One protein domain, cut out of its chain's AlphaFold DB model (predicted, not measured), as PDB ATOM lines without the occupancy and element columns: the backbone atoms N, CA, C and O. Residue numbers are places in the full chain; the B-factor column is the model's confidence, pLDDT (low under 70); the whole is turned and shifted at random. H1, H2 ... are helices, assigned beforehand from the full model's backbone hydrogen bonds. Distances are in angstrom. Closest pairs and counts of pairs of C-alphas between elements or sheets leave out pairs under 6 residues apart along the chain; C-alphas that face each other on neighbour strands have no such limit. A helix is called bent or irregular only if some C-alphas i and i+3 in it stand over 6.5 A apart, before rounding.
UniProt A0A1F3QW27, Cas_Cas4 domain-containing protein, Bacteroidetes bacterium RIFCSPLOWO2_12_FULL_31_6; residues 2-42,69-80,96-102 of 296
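What this domain is: This is residues 2 to 42, 69 to 80 and 96 to 102 of the 296 residues of the protein "Cas_Cas4 domain-containing protein" of Bacteroidetes bacterium RIFCSPLOWO2_12_FULL_31_6 (UniProt A0A1F3QW27). One long helix, H2, makes the long axis of an open, flat arrangement, with the short helix H1 at a corner by its first residues and a second short helix, H3, beginning beside residues 29 to 33 of H2 and heading away from it. The end of H2 and the tail after it, residues 34 to 42, stick out free, and the separate piece of residues 96 to 102 holds no named element. The printed part has 60 residues with three named helices, in the order H1, H2, H3, and no named strand; its class is all helix. It is extended, with a radius of gyration of the C-alphas of 16.2 A, and its C-alphas span 47 by 27 by 14 A.

How they stand to each other: From the first printed residue, Pro 2, the printed part leads to H1, residues 7 to 11. A tight link of 3 residues joins it to H2, residues 15 to 39. H1 and H2 touch only at the corner by this link, H2 with residues 15 to 19 alone; their closest C-alphas, those of Leu 9 and Ala 15, are 5.6 A apart. After a cut comes H3, residues 72 to 80. H2 and H3 only just touch, with 3 pairs of C-alphas within 8 A, H2 with residues 29 to 33 alone. Their closest C-alphas are those of Asn 29 and Ile 72, 7.2 A apart. They run the same way at a steep tilt of 68 degrees, only just short of about perpendicular. H1 and H3 are apart. In H2 and H3 every O i to N i+4 pair is within hydrogen-bond range; in H1 0 of 1 such pairs is, beside 2 of 2 O i to N i+3 pairs.

Where its parts are: H1, from Lys 7 to Asn 11, begins at C-alpha 7 at (121.961, 171.614, 120.861). H2 is the longest helix, 25 residues from Ala 15 to Arg 39, and measures 36.3 A from first to last C-alpha; its C-alpha 39 is at (130.818, 148.553, 97.094). H3, from Ile 72 to Leu 80, measures 12.3 A and ends with C-alpha 80 at (145.216, 157.856, 109.794). No helix is bent or irregular.

The domain as a whole: The two C-alphas farthest apart are those of His 13 and Asp 42, at 49.6 A. Residues 43 to 68 are not printed, and C-alphas 42 and 69 are 29.9 A apart across that cut, over which the link from H2 to H3 runs. Residues 81 to 95 are not printed either, and C-alphas 80 and 96 are 5.7 A apart. The mean pLDDT of the printed part is 85.0, and no printed residue is under 70.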
ATOM      1  N   PRO A   2     106.026 168.876 116.241       70.12
ATOM      2  CA  PRO A   2     107.386 168.591 115.790       70.12
ATOM      3  C   PRO A   2     108.371 169.569 116.449       70.12
ATOM      4  O   PRO A   2     108.144 170.780 116.444       70.12
ATOM      5  N   ILE A   3     109.443 169.040 117.038       76.56
ATOM      6  CA  ILE A   3     110.492 169.809 117.720       76.56
ATOM      7  C   ILE A   3     111.704 169.877 116.786       76.56
ATOM      8  O   ILE A   3     112.063 168.883 116.159       76.56
ATOM      9  N   LYS A   4     112.323 171.054 116.657       79.06
ATOM     10  CA  LYS A   4     113.532 171.228 115.839       79.06
ATOM     11  C   LYS A   4     114.743 170.653 116.570       79.06
ATOM     12  O   LYS A   4     114.968 171.015 117.718       79.06
ATOM     13  N   TYR A   5     115.539 169.832 115.891       81.38
ATOM     14  CA  TYR A   5     116.797 169.313 116.428       81.38
ATOM     15  C   TYR A   5     117.800 170.458 116.648       81.38
ATOM     16  O   TYR A   5     118.243 171.099 115.692       81.38
ATOM     17  N   SER A   6     118.130 170.750 117.907       85.69
ATOM     18  CA  SER A   6     119.102 171.779 118.287       85.69
ATOM     19  C   SER A   6     119.884 171.359 119.532       85.69
ATOM     20  O   SER A   6     119.386 170.601 120.364       85.69
ATOM     21  N   LYS A   7     121.105 171.889 119.690       83.19
ATOM     22  CA  LYS A   7     121.961 171.614 120.861       83.19
ATOM     23  C   LYS A   7     121.319 172.037 122.188       83.19
ATOM     24  O   LYS A   7     121.664 171.499 123.232       83.19
ATOM     25  N   GLU A   8     120.379 172.978 122.154       84.81
ATOM     26  CA  GLU A   8     119.654 173.462 123.335       84.81
ATOM     27  C   GLU A   8     118.776 172.371 123.965       84.81
ATOM     28  O   GLU A   8     118.574 172.380 125.178       84.81
ATOM     29  N   LEU A   9     118.325 171.385 123.173       85.25
ATOM     30  CA  LEU A   9     117.517 170.260 123.657       85.25
ATOM     31  C   LEU A   9     118.257 169.381 124.670       85.25
ATOM     32  O   LEU A   9     117.602 168.756 125.505       85.25
ATOM     33  N   ALA A  10     119.593 169.388 124.650       84.38
ATOM     34  CA  ALA A  10     120.429 168.659 125.601       84.38
ATOM     35  C   ALA A  10     120.214 169.102 127.061       84.38
ATOM     36  O   ALA A  10     120.456 168.318 127.973       84.38
ATOM     37  N   ASN A  11     119.728 170.332 127.281       86.81
ATOM     38  CA  ASN A  11     119.449 170.895 128.607       86.81
ATOM     39  C   ASN A  11     117.956 170.847 128.982       86.81
ATOM     40  O   ASN A  11     117.533 171.501 129.933       86.81
ATOM     41  N   THR A  12     117.137 170.122 128.219       89.62
ATOM     42  CA  THR A  12     115.680 170.059 128.415       89.62
ATOM     43  C   THR A  12     115.225 168.655 128.805       89.62
ATOM     44  O   THR A  12     115.996 167.700 128.763       89.62
ATOM     45  N   HIS A  13     113.934 168.496 129.109       87.75
ATOM     46  CA  HIS A  13     113.319 167.179 129.311       87.75
ATOM     47  C   HIS A  13     113.481 166.240 128.093       87.75
ATOM     48  O   HIS A  13     113.414 165.023 128.231       87.75
ATOM     49  N   PHE A  14     113.726 166.784 126.894       86.88
ATOM     50  CA  PHE A  14     113.967 166.003 125.678       86.88
ATOM     51  C   PHE A  14     115.427 165.561 125.505       86.88
ATOM     52  O   PHE A  14     115.757 164.990 124.467       86.88
ATOM     53  N   ALA A  15     116.299 165.783 126.495       88.44
ATOM     54  CA  ALA A  15     117.705 165.392 126.424       88.44
ATOM     55  C   ALA A  15     117.918 163.910 126.043       88.44
ATOM     56  O   ALA A  15     118.736 163.670 125.155       88.44
ATOM     57  N   PRO A  16     117.176 162.922 126.598       89.75
ATOM     58  CA  PRO A  16     117.348 161.523 126.201       89.75
ATOM     59  C   PRO A  16     117.090 161.298 124.706       89.75
ATOM     60  O   PRO A  16     117.930 160.724 124.020       89.75
ATOM     61  N   ALA A  17     115.984 161.840 124.184       86.88
ATOM     62  CA  ALA A  17     115.620 161.721 122.773       86.88
ATOM     63  C   ALA A  17     116.602 162.466 121.848       86.88
ATOM     64  O   ALA A  17     116.902 162.001 120.754       86.88
ATOM     65  N   TYR A  18     117.143 163.608 122.287       88.88
ATOM     66  CA  TYR A  18     118.182 164.331 121.548       88.88
ATOM     67  C   TYR A  18     119.467 163.502 121.396       88.88
ATOM     68  O   TYR A  18     120.036 163.450 120.304       88.88
ATOM     69  N   TYR A  19     119.926 162.861 122.477       89.12
ATOM     70  CA  TYR A  19     121.133 162.035 122.442       89.12
ATOM     71  C   TYR A  19     120.930 160.738 121.657       89.12
ATOM     72  O   TYR A  19     121.849 160.323 120.957       89.12
ATOM     73  N   GLU A  20     119.741 160.136 121.727       90.62
ATOM     74  CA  GLU A  20     119.372 158.977 120.909       90.62
ATOM     75  C   GLU A  20     119.414 159.320 119.413       90.62
ATOM     76  O   GLU A  20     120.092 158.644 118.646       90.62
ATOM     77  N   GLU A  21     118.797 160.433 119.008       88.88
ATOM     78  CA  GLU A  21     118.826 160.893 117.615       88.88
ATOM     79  C   GLU A  21     120.249 161.244 117.152       88.88
ATOM     80  O   GLU A  21     120.657 160.904 116.042       88.88
ATOM     81  N   MET A  22     121.048 161.882 118.017       86.50
ATOM     82  CA  MET A  22     122.460 162.162 117.735       86.50
ATOM     83  C   MET A  22     123.258 160.871 117.500       86.50
ATOM     84  O   MET A  22     124.068 160.803 116.576       86.50
ATOM     85  N   LEU A  23     123.029 159.852 118.331       88.38
ATOM     86  CA  LEU A  23     123.691 158.556 118.238       88.38
ATOM     87  C   LEU A  23     123.267 157.810 116.969       88.38
ATOM     88  O   LEU A  23     124.135 157.314 116.251       88.38
ATOM     89  N   ASN A  24     121.973 157.798 116.647       89.75
ATOM     90  CA  ASN A  24     121.457 157.225 115.404       89.75
ATOM     91  C   ASN A  24     122.080 157.909 114.179       89.75
ATOM     92  O   ASN A  24     122.568 157.230 113.278       89.75
ATOM     93  N   GLY A  25     122.198 159.241 114.197       88.56
ATOM     94  CA  GLY A  25     122.886 159.988 113.143       88.56
ATOM     95  C   GLY A  25     124.362 159.602 112.981       88.56
ATOM     96  O   GLY A  25     124.876 159.567 111.861       88.56
ATOM     97  N   TYR A  26     125.072 159.275 114.065       88.31
ATOM     98  CA  TYR A  26     126.441 158.750 113.971       88.31
ATOM     99  C   TYR A  26     126.487 157.323 113.414       88.31
ATOM    100  O   TYR A  26     127.347 157.034 112.581       88.31
ATOM    101  N   ILE A  27     125.555 156.455 113.820       90.12
ATOM    102  CA  ILE A  27     125.438 155.088 113.293       90.12
ATOM    103  C   ILE A  27     125.164 155.110 111.788       90.12
ATOM    104  O   ILE A  27     125.843 154.411 111.038       90.12
ATOM    105  N   ASP A  28     124.244 155.949 111.321       90.94
ATOM    106  CA  ASP A  28     123.910 156.056 109.900       90.94
ATOM    107  C   ASP A  28     125.097 156.532 109.058       90.94
ATOM    108  O   ASP A  28     125.357 156.004 107.976       90.94
ATOM    109  N   ASN A  29     125.875 157.483 109.581       89.81
ATOM    110  CA  ASN A  29     127.101 157.955 108.942       89.81
ATOM    111  C   ASN A  29     128.167 156.849 108.834       89.81
ATOM    112  O   ASN A  29     128.815 156.716 107.792       89.81
ATOM    113  N   LEU A  30     128.329 156.024 109.873       89.00
ATOM    114  CA  LEU A  30     129.227 154.864 109.839       89.00
ATOM    115  C   LEU A  30     128.726 153.777 108.883       89.00
ATOM    116  O   LEU A  30     129.514 153.233 108.110       89.00
ATOM    117  N   ASN A  31     127.422 153.503 108.877       89.62
ATOM    118  CA  ASN A  31     126.801 152.556 107.955       89.62
ATOM    119  C   ASN A  31     126.997 152.994 106.502       89.62
ATOM    120  O   ASN A  31     127.333 152.175 105.646       89.62
ATOM    121  N   LEU A  32     126.846 154.287 106.215       89.25
ATOM    122  CA  LEU A  32     127.099 154.830 104.886       89.25
ATOM    123  C   LEU A  32     128.565 154.647 104.480       89.25
ATOM    124  O   LEU A  32     128.830 154.190 103.369       89.25
ATOM    125  N   LEU A  33     129.512 154.947 105.376       88.31
ATOM    126  CA  LEU A  33     130.939 154.724 105.125       88.31
ATOM    127  C   LEU A  33     131.239 153.242 104.846       88.31
ATOM    128  O   LEU A  33     131.967 152.926 103.903       88.31
ATOM    129  N   TYR A  34     130.646 152.332 105.619       88.94
ATOM    130  CA  TYR A  34     130.768 150.889 105.415       88.94
ATOM    131  C   TYR A  34     130.230 150.452 104.043       88.94
ATOM    132  O   TYR A  34     130.916 149.764 103.287       88.94
ATOM    133  N   VAL A  35     129.028 150.893 103.665       89.00
ATOM    134  CA  VAL A  35     128.425 150.545 102.368       89.00
ATOM    135  C   VAL A  35     129.238 151.110 101.202       89.00
ATOM    136  O   VAL A  35     129.441 150.424 100.203       89.00
ATOM    137  N   VAL A  36     129.722 152.351 101.307       87.12
ATOM    138  CA  VAL A  36     130.541 152.977 100.255       87.12
ATOM    139  C   VAL A  36     131.871 152.243 100.090       87.12
ATOM    140  O   VAL A  36     132.267 151.963  98.959       87.12
ATOM    141  N   SER A  37     132.530 151.885 101.195       86.38
ATOM    142  CA  SER A  37     133.835 151.211 101.168       86.38
ATOM    143  C   SER A  37     133.773 149.754 100.705       86.38
ATOM    144  O   SER A  37     134.725 149.269 100.104       86.38
ATOM    145  N   THR A  38     132.646 149.068 100.901       88.06
ATOM    146  CA  THR A  38     132.460 147.666 100.476       88.06
ATOM    147  C   THR A  38     131.908 147.508  99.058       88.06
ATOM    148  O   THR A  38     131.913 146.407  98.513       88.06
ATOM    149  N   ARG A  39     131.430 148.592  98.433       86.00
ATOM    150  CA  ARG A  39     130.818 148.553  97.094       86.00
ATOM    151  C   ARG A  39     131.805 148.779  95.948       86.00
ATOM    152  O   ARG A  39     131.468 148.489  94.800       86.00
ATOM    153  N   ALA A  40     132.985 149.325  96.226       83.25
ATOM    154  CA  ALA A  40     134.009 149.523  95.208       83.25
ATOM    155  C   ALA A  40     134.496 148.165  94.671       83.25
ATOM    156  O   ALA A  40     134.873 147.292  95.445       83.25
ATOM    157  N   ILE A  41     134.460 147.984  93.346       79.50
ATOM    158  CA  ILE A  41     134.828 146.714  92.693       79.50
ATOM    159  C   ILE A  41     136.285 146.738  92.218       79.50
ATOM    160  O   ILE A  41     137.022 145.791  92.466       79.50
ATOM    161  N   ASP A  42     136.696 147.813  91.534       82.25
ATOM    162  CA  ASP A  42     138.026 147.905  90.911       82.25
ATOM    163  C   ASP A  42     138.995 148.801  91.714       82.25
ATOM    164  O   ASP A  42     140.141 148.423  91.939       82.25
ATOM    165  N   ILE A  69     135.619 165.913 116.357       76.06
ATOM    166  CA  ILE A  69     135.216 165.145 115.172       76.06
ATOM    167  C   ILE A  69     133.813 165.611 114.774       76.06
ATOM    168  O   ILE A  69     132.843 165.304 115.465       76.06
ATOM    169  N   LYS A  70     133.704 166.379 113.686       79.75
ATOM    170  CA  LYS A  70     132.413 166.885 113.182       79.75
ATOM    171  C   LYS A  70     131.929 166.111 111.973       79.75
ATOM    172  O   LYS A  70     130.728 165.975 111.768       79.75
ATOM    173  N   THR A  71     132.861 165.632 111.162       84.06
ATOM    174  CA  THR A  71     132.578 164.926 109.919       84.06
ATOM    175  C   THR A  71     133.269 163.569 109.889       84.06
ATOM    176  O   THR A  71     134.250 163.327 110.592       84.06
ATOM    177  N   ILE A  72     132.782 162.685 109.015       85.44
ATOM    178  CA  ILE A  72     133.445 161.408 108.714       85.44
ATOM    179  C   ILE A  72     134.873 161.647 108.196       85.44
ATOM    180  O   ILE A  72     135.772 160.869 108.496       85.44
ATOM    181  N   GLY A  73     135.104 162.742 107.464       85.81
ATOM    182  CA  GLY A  73     136.438 163.129 107.002       85.81
ATOM    183  C   GLY A  73     137.413 163.391 108.152       85.81
ATOM    184  O   GLY A  73     138.544 162.915 108.112       85.81
ATOM    185  N   ASP A  74     136.955 164.071 109.209       85.12
ATOM    186  CA  ASP A  74     137.759 164.316 110.415       85.12
ATOM    187  C   ASP A  74     138.058 163.009 111.162       85.12
ATOM    188  O   ASP A  74     139.164 162.819 111.665       85.12
ATOM    189  N   LEU A  75     137.081 162.092 111.211       85.94
ATOM    190  CA  LEU A  75     137.251 160.763 111.802       85.94
ATOM    191  C   LEU A  75     138.320 159.961 111.049       85.94
ATOM    192  O   LEU A  75     139.251 159.462 111.674       85.94
ATOM    193  N   LEU A  76     138.207 159.872 109.720       85.75
ATOM    194  CA  LEU A  76     139.173 159.172 108.868       85.75
ATOM    195  C   LEU A  76     140.577 159.760 109.026       85.75
ATOM    196  O   LEU A  76     141.538 159.020 109.205       85.75
ATOM    197  N   PHE A  77     140.690 161.088 109.028       85.12
ATOM    198  CA  PHE A  77     141.963 161.774 109.223       85.12
ATOM    199  C   PHE A  77     142.585 161.469 110.592       85.12
ATOM    200  O   PHE A  77     143.768 161.150 110.675       85.12
ATOM    201  N   ASN A  78     141.793 161.510 111.668       83.19
ATOM    202  CA  ASN A  78     142.277 161.185 113.009       83.19
ATOM    203  C   ASN A  78     142.725 159.719 113.124       83.19
ATOM    204  O   ASN A  78     143.706 159.447 113.808       83.19
ATOM    205  N   VAL A  79     142.039 158.783 112.458       83.56
ATOM    206  CA  VAL A  79     142.436 157.365 112.425       83.56
ATOM    207  C   VAL A  79     143.755 157.176 111.669       83.56
ATOM    208  O   VAL A  79     144.602 156.419 112.130       83.56
ATOM    209  N   LEU A  80     143.962 157.894 110.561       83.25
ATOM    210  CA  LEU A  80     145.216 157.856 109.794       83.25
ATOM    211  C   LEU A  80     146.412 158.414 110.587       83.25
ATOM    212  O   LEU A  80     147.527 157.926 110.432       83.25
ATOM    213  N   LEU A  96     146.760 151.396 109.101       75.25
ATOM    214  CA  LEU A  96     146.481 152.539 108.223       75.25
ATOM    215  C   LEU A  96     147.541 153.657 108.300       75.25
ATOM    216  O   LEU A  96     147.722 154.396 107.337       75.25
ATOM    217  N   HIS A  97     148.259 153.770 109.420       76.25
ATOM    218  CA  HIS A  97     149.329 154.755 109.592       76.25
ATOM    219  C   HIS A  97     150.558 154.467 108.708       76.25
ATOM    220  O   HIS A  97     151.236 155.397 108.286       76.25
ATOM    221  N   GLU A  98     150.863 153.201 108.401       77.12
ATOM    222  CA  GLU A  98     152.070 152.833 107.633       77.12
ATOM    223  C   GLU A  98     152.022 153.328 106.180       77.12
ATOM    224  O   GLU A  98     153.051 153.631 105.580       77.12
ATOM    225  N   ASN A  99     150.815 153.461 105.633       79.75
ATOM    226  CA  ASN A  99     150.549 153.871 104.257       79.75
ATOM    227  C   ASN A  99     150.132 155.347 104.133       79.75
ATOM    228  O   ASN A  99     149.671 155.775 103.071       79.75
ATOM    229  N   TRP A 100     150.257 156.124 105.211       83.81
ATOM    230  CA  TRP A 100     149.931 157.546 105.234       83.81
ATOM    231  C   TRP A 100     151.176 158.405 105.002       83.81
ATOM    232  O   TRP A 100     152.144 158.341 105.756       83.81
ATOM    233  N   ASN A 101     151.133 159.259 103.981       82.50
ATOM    234  CA  ASN A 101     152.175 160.248 103.735       82.50
ATOM    235  C   ASN A 101     151.727 161.625 104.253       82.50
ATOM    236  O   ASN A 101     150.845 162.265 103.675       82.50
ATOM    237  N   GLU A 102     152.348 162.100 105.338       78.38
ATOM    238  CA  GLU A 102     152.010 163.390 105.957       78.38
ATOM    239  C   GLU A 102     152.329 164.609 105.079       78.38
ATOM    240  O   GLU A 102     151.635 165.627 105.179       78.38
TER     241      GLU A 102